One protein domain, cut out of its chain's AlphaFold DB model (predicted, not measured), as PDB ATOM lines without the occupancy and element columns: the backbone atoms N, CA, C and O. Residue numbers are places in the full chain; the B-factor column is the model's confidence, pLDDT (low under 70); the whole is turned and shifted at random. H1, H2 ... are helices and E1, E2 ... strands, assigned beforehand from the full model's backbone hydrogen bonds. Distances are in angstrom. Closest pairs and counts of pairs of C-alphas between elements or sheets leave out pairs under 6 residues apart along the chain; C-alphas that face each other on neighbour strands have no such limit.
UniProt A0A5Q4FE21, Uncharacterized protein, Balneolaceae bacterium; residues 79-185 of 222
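What this domain is: This is residues 79 to 185 of the 222 residues of an uncharacterized protein of Balneolaceae bacterium (UniProt A0A5Q4FE21). A small antiparallel sheet, the meander E1, E2, E3 with each strand beside the one before, has helices H2 and H3 on one face, making two layers; unnamed residues 108 to 130 loop out up to 26 A from the C-alphas' mean. The printed part has 107 residues, with three named helices and three named strands in the order H1, H2, E1, E2, E3, H3 along the chain; the class is mixed, helices and strands. It is compact, radius of gyration of the C-alphas 13.8 A, spanning 39 by 35 by 23 A.

How they stand to each other: H2, residues 96 to 107, touches residues 178 to 180 of H3, residues 162 to 180, about perpendicular at 90 degrees; C-alphas 102 and 179 are closest, 5.8 A. In hairpin E1, residues 131 to 137, and E2, residues 141 to 147, find N 135 and O 143 at 2.8 A; in E2 and E3, residues 157 to 161, N 144 and O 159 at 2.8 A. H2 has every O i to N i+4 pair within hydrogen-bond range, H3 11 of 15.

Where its parts are: Find H1, residues 90 to 93, from C-alpha 90 at (141.717, 109.084, 157.265); H3, 26.3 A from first to last C-alpha, ends with C-alpha 180 at (143.557, 113.543, 163.815).

The domain as a whole: The printed part has no cut; H2 to E1 is a long link. Residues 117 to 128 have pLDDT under 70.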
ATOM      1  N   GLN A  79     144.206 129.328 139.125       93.00
ATOM      2  CA  GLN A  79     143.411 128.220 138.609       93.00
ATOM      3  C   GLN A  79     143.259 127.177 139.720       93.00
ATOM      4  O   GLN A  79     144.230 126.514 140.089       93.00
ATOM      5  N   TRP A  80     142.058 127.080 140.283       93.56
ATOM      6  CA  TRP A  80     141.745 126.142 141.357       93.56
ATOM      7  C   TRP A  80     141.500 124.737 140.812       93.56
ATOM      8  O   TRP A  80     140.855 124.565 139.779       93.56
ATOM      9  N   THR A  81     141.991 123.726 141.521       93.44
ATOM     10  CA  THR A  81     141.756 122.315 141.202       93.44
ATOM     11  C   THR A  81     141.695 121.473 142.472       93.44
ATOM     12  O   THR A  81     142.316 121.817 143.478       93.44
ATOM     13  N   GLY A  82     140.954 120.365 142.412       89.88
ATOM     14  CA  GLY A  82     141.025 119.287 143.403       89.88
ATOM     15  C   GLY A  82     142.047 118.203 143.045       89.88
ATOM     16  O   GLY A  82     142.236 117.268 143.820       89.88
ATOM     17  N   ALA A  83     142.683 118.305 141.872       86.62
ATOM     18  CA  ALA A  83     143.660 117.324 141.419       86.62
ATOM     19  C   ALA A  83     144.873 117.277 142.356       86.62
ATOM     20  O   ALA A  83     145.349 118.331 142.760       86.62
ATOM     21  N   GLY A  84     145.385 116.095 142.683       81.56
ATOM     22  CA  GLY A  84     146.443 115.896 143.685       81.56
ATOM     23  C   GLY A  84     145.923 115.618 145.102       81.56
ATOM     24  O   GLY A  84     146.709 115.302 145.995       81.56
ATOM     25  N   PHE A  85     144.607 115.686 145.334       88.69
ATOM     26  CA  PHE A  85     143.972 115.313 146.606       88.69
ATOM     27  C   PHE A  85     143.226 113.968 146.564       88.69
ATOM     28  O   PHE A  85     142.555 113.615 147.539       88.69
ATOM     29  N   GLU A  86     143.344 113.199 145.477       80.62
ATOM     30  CA  GLU A  86     142.579 111.963 145.235       80.62
ATOM     31  C   GLU A  86     143.001 110.793 146.137       80.62
ATOM     32  O   GLU A  86     142.282 109.799 146.256       80.62
ATOM     33  N   GLY A  87     144.154 110.902 146.801       75.75
ATOM     34  CA  GLY A  87     144.607 109.929 147.788       75.75
ATOM     35  C   GLY A  87     143.640 109.829 148.971       75.75
ATOM     36  O   GLY A  87     143.315 110.832 149.616       75.75
ATOM     37  N   SER A  88     143.207 108.602 149.285       77.38
ATOM     38  CA  SER A  88     142.379 108.347 150.463       77.38
ATOM     39  C   SER A  88     143.215 108.491 151.731       77.38
ATOM     40  O   SER A  88     144.121 107.707 152.008       77.38
ATOM     41  N   THR A  89     142.861 109.487 152.522       81.06
ATOM     42  CA  THR A  89     143.370 109.750 153.864       81.06
ATOM     43  C   THR A  89     142.294 109.418 154.896       81.06
ATOM     44  O   THR A  89     141.135 109.172 154.556       81.06
ATOM     45  N   VAL A  90     142.667 109.378 156.178       87.06
ATOM     46  CA  VAL A  90     141.717 109.084 157.265       87.06
ATOM     47  C   VAL A  90     140.566 110.092 157.265       87.06
ATOM     48  O   VAL A  90     139.413 109.682 157.365       87.06
ATOM     49  N   ILE A  91     140.870 111.381 157.064       91.44
ATOM     50  CA  ILE A  91     139.877 112.465 157.084       91.44
ATOM     51  C   ILE A  91     138.745 112.280 156.069       91.44
ATOM     52  O   ILE A  91     137.628 112.676 156.365       91.44
ATOM     53  N   ASP A  92     138.976 111.616 154.933       90.56
ATOM     54  CA  ASP A  92     137.942 111.415 153.904       90.56
ATOM     55  C   ASP A  92     136.800 110.494 154.377       90.56
ATOM     56  O   ASP A  92     135.751 110.416 153.744       90.56
ATOM     57  N   ARG A  93     137.001 109.770 155.488       92.69
ATOM     58  CA  ARG A  93     136.018 108.849 156.079       92.69
ATOM     59  C   ARG A  93     135.425 109.346 157.397       92.69
ATOM     60  O   ARG A  93     134.570 108.668 157.957       92.69
ATOM     61  N   ILE A  94     135.893 110.481 157.912       95.75
ATOM     62  CA  ILE A  94     135.417 111.033 159.182       95.75
ATOM     63  C   ILE A  94     134.136 111.837 158.930       95.75
ATOM     64  O   ILE A  94     134.091 112.579 157.943       95.75
ATOM     65  N   PRO A  95     133.118 111.749 159.811       96.12
ATOM     66  CA  PRO A  95     131.923 112.575 159.703       96.12
ATOM     67  C   PRO A  95     132.262 114.062 159.589       96.12
ATOM     68  O   PRO A  95     133.037 114.596 160.390       96.12
ATOM     69  N   THR A  96     131.645 114.757 158.636       95.62
ATOM     70  CA  THR A  96     131.931 116.173 158.353       95.62
ATOM     71  C   THR A  96     131.724 117.056 159.582       95.62
ATOM     72  O   THR A  96     132.553 117.915 159.879       95.62
ATOM     73  N   ARG A  97     130.688 116.779 160.388       95.62
ATOM     74  CA  ARG A  97     130.442 117.468 161.670       95.62
ATOM     75  C   ARG A  97     131.593 117.336 162.671       95.62
ATOM     76  O   ARG A  97     131.847 118.267 163.432       95.62
ATOM     77  N   GLU A  98     132.285 116.199 162.674       97.12
ATOM     78  CA  GLU A  98     133.441 115.971 163.538       97.12
ATOM     79  C   GLU A  98     134.661 116.705 162.986       97.12
ATOM     80  O   GLU A  98     135.322 117.423 163.731       97.12
ATOM     81  N   LEU A  99     134.917 116.617 161.676       97.44
ATOM     82  CA  LEU A  99     135.979 117.395 161.025       97.44
ATOM     83  C   LEU A  99     135.802 118.897 161.255       97.44
ATOM     84  O   LEU A  99     136.774 119.593 161.536       97.44
ATOM     85  N   ARG A 100     134.562 119.389 161.211       97.06
ATOM     86  CA  ARG A 100     134.217 120.775 161.524       97.06
ATOM     87  C   ARG A 100     134.595 121.161 162.956       97.06
ATOM     88  O   ARG A 100     135.177 122.232 163.148       97.06
ATOM     89  N   ALA A 101     134.329 120.294 163.935       98.00
ATOM     90  CA  ALA A 101     134.727 120.491 165.333       98.00
ATOM     91  C   ALA A 101     136.255 120.440 165.508       98.00
ATOM     92  O   ALA A 101     136.836 121.205 166.281       98.00
ATOM     93  N   ARG A 102     136.932 119.563 164.758       98.25
ATOM     94  CA  ARG A 102     138.396 119.463 164.767       98.25
ATOM     95  C   ARG A 102     139.052 120.711 164.186       98.25
ATOM     96  O   ARG A 102     139.960 121.273 164.794       98.25
ATOM     97  N   LEU A 103     138.546 121.191 163.055       98.12
ATOM     98  CA  LEU A 103     138.958 122.459 162.456       98.12
ATOM     99  C   LEU A 103     138.707 123.635 163.405       98.12
ATOM    100  O   LEU A 103     139.578 124.490 163.529       98.12
ATOM    101  N   GLN A 104     137.580 123.643 164.126       97.94
ATOM    102  CA  GLN A 104     137.307 124.656 165.147       97.94
ATOM    103  C   GLN A 104     138.363 124.654 166.254       97.94
ATOM    104  O   GLN A 104     138.842 125.716 166.637       97.94
ATOM    105  N   LYS A 105     138.753 123.478 166.760       98.12
ATOM    106  CA  LYS A 105     139.781 123.386 167.806       98.12
ATOM    107  C   LYS A 105     141.131 123.907 167.320       98.12
ATOM    108  O   LYS A 105     141.802 124.622 168.054       98.12
ATOM    109  N   VAL A 106     141.542 123.519 166.112       97.88
ATOM    110  CA  VAL A 106     142.891 123.814 165.602       97.88
ATOM    111  C   VAL A 106     143.003 125.238 165.059       97.88
ATOM    112  O   VAL A 106     144.033 125.882 165.236       97.88
ATOM    113  N   TYR A 107     141.965 125.728 164.386       97.81
ATOM    114  CA  TYR A 107     142.022 126.960 163.598       97.81
ATOM    115  C   TYR A 107     140.939 127.984 163.964       97.81
ATOM    116  O   TYR A 107     140.891 129.057 163.361       97.81
ATOM    117  N   GLY A 108     140.076 127.693 164.938       97.12
ATOM    118  CA  GLY A 108     138.961 128.564 165.300       97.12
ATOM    119  C   GLY A 108     137.909 128.637 164.198       97.12
ATOM    120  O   GLY A 108     137.685 127.677 163.458       97.12
ATOM    121  N   ASP A 109     137.256 129.791 164.077       96.25
ATOM    122  CA  ASP A 109     136.152 129.968 163.138       96.25
ATOM    123  C   ASP A 109     136.578 129.813 161.665       96.25
ATOM    124  O   ASP A 109     137.699 130.181 161.297       96.25
ATOM    125  N   PRO A 110     135.681 129.345 160.779       95.88
ATOM    126  CA  PRO A 110     135.880 129.358 159.334       95.88
ATOM    127  C   PRO A 110     136.248 130.744 158.796       95.88
ATOM    128  O   PRO A 110     135.882 131.784 159.345       95.88
ATOM    129  N   SER A 111     136.987 130.769 157.690       95.25
ATOM    130  CA  SER A 111     137.285 132.003 156.954       95.25
ATOM    131  C   SER A 111     136.002 132.596 156.363       95.25
ATOM    132  O   SER A 111     135.829 133.815 156.370       95.25
ATOM    133  N   GLN A 112     135.089 131.729 155.923       89.62
ATOM    134  CA  GLN A 112     133.764 132.063 155.409       89.62
ATOM    135  C   GLN A 112     132.745 131.026 155.896       89.62
ATOM    136  O   GLN A 112     133.041 129.833 155.923       89.62
ATOM    137  N   LYS A 113     131.553 131.471 156.292       86.56
ATOM    138  CA  LYS A 113     130.406 130.606 156.618       86.56
ATOM    139  C   LYS A 113     129.257 130.874 155.655       86.56
ATOM    140  O   LYS A 113     129.153 131.987 155.139       86.56
ATOM    141  N   LEU A 114     128.328 129.925 155.534       79.38
ATOM    142  CA  LEU A 114     127.093 130.096 154.766       79.38
ATOM    143  C   LEU A 114     126.407 131.424 155.096       79.38
ATOM    144  O   LEU A 114     126.089 132.175 154.183       79.38
ATOM    145  N   ARG A 115     126.275 131.753 156.393       74.25
ATOM    146  CA  ARG A 115     125.661 133.004 156.885       74.25
ATOM    147  C   ARG A 115     126.237 134.279 156.266       74.25
ATOM    148  O   ARG A 115     125.529 135.268 156.170       74.25
ATOM    149  N   ASP A 116     127.501 134.255 155.853       72.25
ATOM    150  CA  ASP A 116     128.174 135.412 155.261       72.25
ATOM    151  C   ASP A 116     127.772 135.634 153.796       72.25
ATOM    152  O   ASP A 116     128.061 136.689 153.237       72.25
ATOM    153  N   LEU A 117     127.130 134.641 153.179       69.81
ATOM    154  CA  LEU A 117     126.682 134.638 151.787       69.81
ATOM    155  C   LEU A 117     125.171 134.873 151.657       69.81
ATOM    156  O   LEU A 117     124.694 135.140 150.554       69.81
ATOM    157  N   ILE A 118     124.424 134.784 152.763       64.81
ATOM    158  CA  ILE A 118     122.953 134.782 152.755       64.81
ATOM    159  C   ILE A 118     122.359 136.144 152.389       64.81
ATOM    160  O   ILE A 118     121.326 136.201 151.730       64.81
ATOM    161  N   ASP A 119     123.043 137.234 152.732       59.81
ATOM    162  CA  ASP A 119     122.575 138.597 152.446       59.81
ATOM    163  C   ASP A 119     122.852 139.045 150.994       59.81
ATOM    164  O   ASP A 119     122.586 140.188 150.615       59.81
ATOM    165  N   GLY A 120     123.401 138.164 150.151       60.09
ATOM    166  CA  GLY A 120     123.603 138.438 148.731       60.09
ATOM    167  C   GLY A 120     122.284 138.400 147.955       60.09
ATOM    168  O   GLY A 120     121.518 137.449 148.071       60.09
ATOM    169  N   ALA A 121     122.056 139.381 147.074       51.72
ATOM    170  CA  ALA A 121     120.819 139.536 146.290       51.72
ATOM    171  C   ALA A 121     120.400 138.310 145.437       51.72
ATOM    172  O   ALA A 121     119.281 138.272 144.939       51.72
ATOM    173  N   ASN A 122     121.275 137.309 145.278       56.56
ATOM    174  CA  ASN A 122     121.049 136.083 144.507       56.56
ATOM    175  C   ASN A 122     121.232 134.794 145.336       56.56
ATOM    176  O   ASN A 122     121.526 133.742 144.767       56.56
ATOM    177  N   PHE A 123     121.099 134.858 146.664       59.69
ATOM    178  CA  PHE A 123     121.314 133.704 147.535       59.69
ATOM    179  C   PHE A 123     120.315 132.560 147.268       59.69
ATOM    180  O   PHE A 123     119.099 132.712 147.384       59.69
ATOM    181  N   ARG A 124     120.850 131.385 146.921       59.03
ATOM    182  CA  ARG A 124     120.128 130.117 146.680       59.03
ATOM    183  C   ARG A 124     120.641 129.004 147.604       59.03
ATOM    184  O   ARG A 124     121.471 128.217 147.162       59.03
ATOM    185  N   PRO A 125     120.166 128.893 148.850       55.91
ATOM    186  CA  PRO A 125     120.865 128.187 149.931       55.91
ATOM    187  C   PRO A 125     121.357 126.762 149.620       55.91
ATOM    188  O   PRO A 125     122.415 126.379 150.101       55.91
ATOM    189  N   GLY A 126     120.665 126.009 148.759       49.50
ATOM    190  CA  GLY A 126     121.078 124.665 148.337       49.50
ATOM    191  C   GLY A 126     122.272 124.578 147.371       49.50
ATOM    192  O   GLY A 126     122.652 123.480 146.988       49.50
ATOM    193  N   HIS A 127     122.844 125.702 146.933       57.97
ATOM    194  CA  HIS A 127     124.016 125.753 146.042       57.97
ATOM    195  C   HIS A 127     125.305 126.176 146.766       57.97
ATOM    196  O   HIS A 127     126.316 126.429 146.111       57.97
ATOM    197  N   TYR A 128     125.270 126.337 148.092       65.81
ATOM    198  CA  TYR A 128     126.333 127.027 148.814       65.81
ATOM    199  C   TYR A 128     127.148 126.096 149.692       65.81
ATOM    200  O   TYR A 128     126.641 125.193 150.352       65.81
ATOM    201  N   ILE A 129     128.434 126.410 149.712       78.50
ATOM    202  CA  ILE A 129     129.418 125.861 150.622       78.50
ATOM    203  C   ILE A 129     129.030 126.269 152.051       78.50
ATOM    204  O   ILE A 129     128.781 127.446 152.330       78.50
ATOM    205  N   GLN A 130     128.956 125.294 152.954       84.44
ATOM    206  CA  GLN A 130     128.490 125.496 154.328       84.44
ATOM    207  C   GLN A 130     129.506 126.288 155.147       84.44
ATOM    208  O   GLN A 130     129.166 127.226 155.876       84.44
ATOM    209  N   PHE A 131     130.778 125.945 154.977       91.38
ATOM    210  CA  PHE A 131     131.897 126.696 155.514       91.38
ATOM    211  C   PHE A 131     133.146 126.509 154.656       91.38
ATOM    212  O   PHE A 131     133.318 125.503 153.968       91.38
ATOM    213  N   GLU A 132     134.048 127.479 154.760       93.69
ATOM    214  CA  GLU A 132     135.328 127.485 154.070       93.69
ATOM    215  C   GLU A 132     136.429 127.844 155.058       93.69
ATOM    216  O   GLU A 132     136.380 128.885 155.724       93.69
ATOM    217  N   TYR A 133     137.454 127.006 155.119       97.62
ATOM    218  CA  TYR A 133     138.738 127.369 155.694       97.62
ATOM    219  C   TYR A 133     139.712 127.652 154.565       97.62
ATOM    220  O   TYR A 133     139.961 126.803 153.711       97.62
ATOM    221  N   TRP A 134     140.248 128.865 154.558       97.75
ATOM    222  CA  TRP A 134     141.274 129.274 153.613       97.75
ATOM    223  C   TRP A 134     142.619 129.250 154.319       97.75
ATOM    224  O   TRP A 134     142.731 129.668 155.475       97.75
ATOM    225  N   PHE A 135     143.635 128.790 153.608       98.50
ATOM    226  CA  PHE A 135     144.986 128.667 154.117       98.50
ATOM    227  C   PHE A 135     145.994 129.191 153.106       98.50
ATOM    228  O   PHE A 135     145.772 129.160 151.891       98.50
ATOM    229  N   VAL A 136     147.127 129.630 153.636       98.19
ATOM    230  CA  VAL A 136     148.364 129.799 152.884       98.19
ATOM    231  C   VAL A 136     149.346 128.768 153.422       98.19
ATOM    232  O   VAL A 136     149.557 128.691 154.631       98.19
ATOM    233  N   VAL A 137     149.895 127.950 152.529       97.56
ATOM    234  CA  VAL A 137     150.877 126.920 152.869       97.56
ATOM    235  C   VAL A 137     152.263 127.369 152.424       97.56
ATOM    236  O   VAL A 137     152.424 127.794 151.274       97.56
ATOM    237  N   ASN A 138     153.240 127.283 153.330       95.56
ATOM    238  CA  ASN A 138     154.619 127.749 153.136       95.56
ATOM    239  C   ASN A 138     154.661 129.163 152.531       95.56
ATOM    240  O   ASN A 138     155.350 129.403 151.545       95.56
ATOM    241  N   ASP A 139     153.804 130.055 153.038       94.69
ATOM    242  CA  ASP A 139     153.613 131.436 152.584       94.69
ATOM    243  C   ASP A 139     153.238 131.664 151.111       94.69
ATOM    244  O   ASP A 139     152.984 132.809 150.736       94.69
ATOM    245  N   GLU A 140     153.110 130.635 150.271       94.94
ATOM    246  CA  GLU A 140     152.967 130.788 148.813       94.94
ATOM    247  C   GLU A 140     151.772 130.064 148.200       94.94
ATOM    248  O   GLU A 140     151.251 130.491 147.164       94.94
ATOM    249  N   ILE A 141     151.369 128.943 148.791       96.75
ATOM    250  CA  ILE A 141     150.436 128.004 148.173       96.75
ATOM    251  C   ILE A 141     149.043 128.266 148.749       96.75
ATOM    252  O   ILE A 141     148.812 128.000 149.929       96.75
ATOM    253  N   PRO A 142     148.091 128.781 147.956       97.62
ATOM    254  CA  PRO A 142     146.734 128.972 148.433       97.62
ATOM    255  C   PRO A 142     145.996 127.630 148.457       97.62
ATOM    256  O   PRO A 142     146.047 126.854 147.498       97.62
ATOM    257  N   LEU A 143     145.291 127.387 149.556       97.75
ATOM    258  CA  LEU A 143     144.512 126.179 149.803       97.75
ATOM    259  C   LEU A 143     143.144 126.566 150.366       97.75
ATOM    260  O   LEU A 143     143.040 127.440 151.225       97.75
ATOM    261  N   MET A 144     142.099 125.881 149.920       96.62
ATOM    262  CA  MET A 144     140.765 125.944 150.504       96.62
ATOM    263  C   MET A 144     140.303 124.548 150.904       96.62
ATOM    264  O   MET A 144     140.478 123.584 150.156       96.62
ATOM    265  N   VAL A 145     139.692 124.465 152.081       96.62
ATOM    266  CA  VAL A 145     139.012 123.276 152.592       96.62
ATOM    267  C   VAL A 145     137.555 123.646 152.836       96.62
ATOM    268  O   VAL A 145     137.264 124.605 153.553       96.62
ATOM    269  N   LEU A 146     136.656 122.909 152.195       92.88
ATOM    270  CA  LEU A 146     135.265 123.288 151.983       92.88
ATOM    271  C   LEU A 146     134.341 122.150 152.413       92.88
ATOM    272  O   LEU A 146     134.650 120.978 152.195       92.88
ATOM    273  N   ASP A 147     133.177 122.505 152.943       91.38
ATOM    274  CA  ASP A 147     132.061 121.573 153.104       91.38
ATOM    275  C   ASP A 147     130.947 121.893 152.105       91.38
ATOM    276  O   ASP A 147     130.292 122.933 152.207       91.38
ATOM    277  N   ILE A 148     130.750 120.998 151.135       83.56
ATOM    278  CA  ILE A 148     129.693 121.109 150.120       83.56
ATOM    279  C   ILE A 148     128.499 120.190 150.398       83.56
ATOM    280  O   ILE A 148     127.398 120.492 149.949       83.56
ATOM    281  N   ASP A 149     128.714 119.097 151.132       82.19
ATOM    282  CA  ASP A 149     127.730 118.024 151.322       82.19
ATOM    283  C   ASP A 149     126.972 118.168 152.648       82.19
ATOM    284  O   ASP A 149     125.925 117.552 152.854       82.19
ATOM    285  N   GLY A 150     127.481 119.005 153.552       87.12
ATOM    286  CA  GLY A 150     126.857 119.316 154.819       87.12
ATOM    287  C   GLY A 150     127.220 118.365 155.959       87.12
ATOM    288  O   GLY A 150     127.997 117.415 155.823       87.12
ATOM    289  N   PRO A 151     126.603 118.576 157.134       90.56
ATOM    290  CA  PRO A 151     126.979 117.925 158.390       90.56
ATOM    291  C   PRO A 151     126.675 116.420 158.431       90.56
ATOM    292  O   PRO A 151     127.100 115.736 159.366       90.56
ATOM    293  N   PHE A 152     125.907 115.918 157.461       90.50
ATOM    294  CA  PHE A 152     125.466 114.528 157.360       90.50
ATOM    295  C   PHE A 152     126.386 113.671 156.481       90.50
ATOM    296  O   PHE A 152     126.235 112.449 156.454       90.50
ATOM    297  N   GLY A 153     127.324 114.305 155.773       91.00
ATOM    298  CA  GLY A 153     128.324 113.644 154.948       91.00
ATOM    299  C   GLY A 153     129.560 113.188 155.726       91.00
ATOM    300  O   GLY A 153     129.636 113.247 156.959       91.00
ATOM    301  N   ASN A 154     130.549 112.736 154.958       94.38
ATOM    302  CA  ASN A 154     131.889 112.431 155.438       94.38
ATOM    303  C   ASN A 154     132.913 113.184 154.594       94.38
ATOM    304  O   ASN A 154     132.705 113.387 153.398       94.38
ATOM    305  N   GLY A 155     134.049 113.511 155.200       93.94
ATOM    306  CA  GLY A 155     135.134 114.188 154.506       93.94
ATOM    307  C   GLY A 155     134.858 115.665 154.234       93.94
ATOM    308  O   GLY A 155     133.892 116.256 154.722       93.94
ATOM    309  N   LEU A 156     135.788 116.266 153.494       94.50
ATOM    310  CA  LEU A 156     135.771 117.660 153.058       94.50
ATOM    311  C   LEU A 156     136.349 117.742 151.648       94.50
ATOM    312  O   LEU A 156     137.169 116.911 151.252       94.50
ATOM    313  N   VAL A 157     135.964 118.779 150.914       92.88
ATOM    314  CA  VAL A 157     136.525 119.072 149.596       92.88
ATOM    315  C   VAL A 157     137.757 119.949 149.749       92.88
ATOM    316  O   VAL A 157     137.756 120.932 150.487       92.88
ATOM    317  N   PHE A 158     138.806 119.597 149.012       95.12
ATOM    318  CA  PHE A 158     140.061 120.329 148.964       95.12
ATOM    319  C   PHE A 158     140.219 120.987 147.599       95.12
ATOM    320  O   PHE A 158     140.002 120.352 146.567       95.12
ATOM    321  N   ALA A 159     140.624 122.252 147.596       94.62
ATOM    322  CA  ALA A 159     140.974 122.980 146.388       94.62
ATOM    323  C   ALA A 159     142.304 123.704 146.595       94.62
ATOM    324  O   ALA A 159     142.464 124.464 147.547       94.62
ATOM    325  N   GLY A 160     143.253 123.496 145.690       94.94
ATOM    326  CA  GLY A 160     144.533 124.200 145.676       94.94
ATOM    327  C   GLY A 160     144.826 124.797 144.302       94.94
ATOM    328  O   GLY A 160     144.087 124.576 143.340       94.94
ATOM    329  N   ALA A 161     145.910 125.564 144.191       94.56
ATOM    330  CA  ALA A 161     146.340 126.081 142.893       94.56
ATOM    331  C   ALA A 161     146.942 124.967 142.022       94.56
ATOM    332  O   ALA A 161     147.864 124.274 142.451       94.56
ATOM    333  N   SER A 162     146.489 124.857 140.772       93.50
ATOM    334  CA  SER A 162     146.897 123.798 139.835       93.50
ATOM    335  C   SER A 162     148.406 123.692 139.606       93.50
ATOM    336  O   SER A 162     148.928 122.606 139.385       93.50
ATOM    337  N   ARG A 163     149.136 124.804 139.724       94.94
ATOM    338  CA  ARG A 163     150.603 124.824 139.610       94.94
ATOM    339  C   ARG A 163     151.346 124.104 140.750       94.94
ATOM    340  O   ARG A 163     152.557 123.969 140.660       94.94
ATOM    341  N   TYR A 164     150.651 123.689 141.813       94.88
ATOM    342  CA  TYR A 164     151.223 122.991 142.972       94.88
ATOM    343  C   TYR A 164     150.600 121.603 143.208       94.88
ATOM    344  O   TYR A 164     150.673 121.098 144.325       94.88
ATOM    345  N   VAL A 165     149.974 120.994 142.191       94.69
ATOM    346  CA  VAL A 165     149.291 119.683 142.294       94.69
ATOM    347  C   VAL A 165     150.178 118.608 142.925       94.69
ATOM    348  O   VAL A 165     149.721 117.892 143.809       94.69
ATOM    349  N   ASP A 166     151.459 118.560 142.566       93.62
ATOM    350  CA  ASP A 166     152.389 117.546 143.080       93.62
ATOM    351  C   ASP A 166     152.653 117.662 144.593       93.62
ATOM    352  O   ASP A 166     153.041 116.689 145.234       93.62
ATOM    353  N   LEU A 167     152.406 118.836 145.189       94.00
ATOM    354  CA  LEU A 167     152.581 119.087 146.626       94.00
ATOM    355  C   LEU A 167     151.312 118.781 147.437       94.00
ATOM    356  O   LEU A 167     151.356 118.655 148.660       94.00
ATOM    357  N   MET A 168     150.159 118.664 146.776       94.44
ATOM    358  CA  MET A 168     148.859 118.499 147.430       94.44
ATOM    359  C   MET A 168     148.729 117.224 148.284       94.44
ATOM    360  O   MET A 168     148.179 117.334 149.388       94.44
ATOM    361  N   PRO A 169     149.261 116.048 147.880       93.56
ATOM    362  CA  PRO A 169     149.180 114.845 148.708       93.56
ATOM    363  C   PRO A 169     149.826 115.033 150.083       93.56
ATOM    364  O   PRO A 169     149.266 114.629 151.106       93.56
ATOM    365  N   GLU A 170     150.988 115.684 150.121       93.31
ATOM    366  CA  GLU A 170     151.705 115.950 151.362       93.31
ATOM    367  C   GLU A 170     150.983 116.985 152.226       93.31
ATOM    368  O   GLU A 170     150.774 116.744 153.414       93.31
ATOM    369  N   ILE A 171     150.500 118.076 151.629       95.25
ATOM    370  CA  ILE A 171     149.710 119.093 152.339       95.25
ATOM    371  C   ILE A 171     148.476 118.461 152.999       95.25
ATOM    372  O   ILE A 171     148.188 118.725 154.171       95.25
ATOM    373  N   LYS A 172     147.762 117.582 152.281       95.50
ATOM    374  CA  LYS A 172     146.597 116.858 152.819       95.50
ATOM    375  C   LYS A 172     146.991 115.927 153.958       95.50
ATOM    376  O   LYS A 172     146.295 115.884 154.971       95.50
ATOM    377  N   ARG A 173     148.104 115.201 153.820       93.81
ATOM    378  CA  ARG A 173     148.636 114.304 154.857       93.81
ATOM    379  C   ARG A 173     148.981 115.071 156.133       93.81
ATOM    380  O   ARG A 173     148.552 114.653 157.206       93.81
ATOM    381  N   THR A 174     149.678 116.198 156.018       94.75
ATOM    382  CA  THR A 174     150.035 117.067 157.151       94.75
ATOM    383  C   THR A 174     148.799 117.643 157.827       94.75
ATOM    384  O   THR A 174     148.643 117.512 159.043       94.75
ATOM    385  N   LEU A 175     147.849 118.191 157.060       95.69
ATOM    386  CA  LEU A 175     146.593 118.675 157.635       95.69
ATOM    387  C   LEU A 175     145.825 117.546 158.337       95.69
ATOM    388  O   LEU A 175     145.354 117.728 159.459       95.69
ATOM    389  N   SER A 176     145.730 116.374 157.703       95.44
ATOM    390  CA  SER A 176     145.091 115.188 158.276       95.44
ATOM    391  C   SER A 176     145.748 114.787 159.593       95.44
ATOM    392  O   SER A 176     145.038 114.551 160.566       95.44
ATOM    393  N   GLY A 177     147.080 114.732 159.656       94.75
ATOM    394  CA  GLY A 177     147.815 114.430 160.886       94.75
ATOM    395  C   GLY A 177     147.478 115.417 162.003       94.75
ATOM    396  O   GLY A 177     147.118 115.005 163.105       94.75
ATOM    397  N   LYS A 178     147.474 116.715 161.687       95.31
ATOM    398  CA  LYS A 178     147.144 117.785 162.638       95.31
ATOM    399  C   LYS A 178     145.719 117.662 163.189       95.31
ATOM    400  O   LYS A 178     145.511 117.801 164.389       95.31
ATOM    401  N   LEU A 179     144.739 117.378 162.329       96.81
ATOM    402  CA  LEU A 179     143.337 117.232 162.738       96.81
ATOM    403  C   LEU A 179     143.074 115.932 163.500       96.81
ATOM    404  O   LEU A 179     142.262 115.922 164.422       96.81
ATOM    405  N   MET A 180     143.720 114.829 163.125       95.81
ATOM    406  CA  MET A 180     143.557 113.543 163.815       95.81
ATOM    407  C   MET A 180     144.320 113.492 165.140       95.81
ATOM    408  O   MET A 180     143.921 112.751 166.032       95.81
ATOM    409  N   GLY A 181     145.364 114.308 165.296       95.81
ATOM    410  CA  GLY A 181     146.140 114.416 166.530       95.81
ATOM    411  C   GLY A 181     145.408 115.091 167.692       95.81
ATOM    412  O   GLY A 181     145.885 115.013 168.822       95.81
ATOM    413  N   ILE A 182     144.261 115.741 167.459       95.69
ATOM    414  CA  ILE A 182     143.488 116.332 168.555       95.69
ATOM    415  C   ILE A 182     142.616 115.284 169.253       95.69
ATOM    416  O   ILE A 182     141.967 114.453 168.608       95.69
ATOM    417  N   THR A 183     142.549 115.390 170.576       93.50
ATOM    418  CA  THR A 183     141.713 114.553 171.448       93.50
ATOM    419  C   THR A 183     140.431 115.257 171.885       93.50
ATOM    420  O   THR A 183     139.407 114.609 172.075       93.50
ATOM    421  N   GLU A 184     140.468 116.584 171.999       95.81
ATOM    422  CA  GLU A 184     139.324 117.420 172.352       95.81
ATOM    423  C   GLU A 184     138.824 118.193 171.138       95.81
ATOM    424  O   GLU A 184     139.598 118.851 170.440       95.81
ATOM    425  N   LEU A 185     137.517 118.158 170.916       97.94
ATOM    426  CA  LEU A 185     136.867 118.864 169.823       97.94
ATOM    427  C   LEU A 185     136.546 120.315 170.212       97.94
ATOM    428  O   LEU A 185     136.357 120.635 171.383       97.94
TER     429      LEU A 185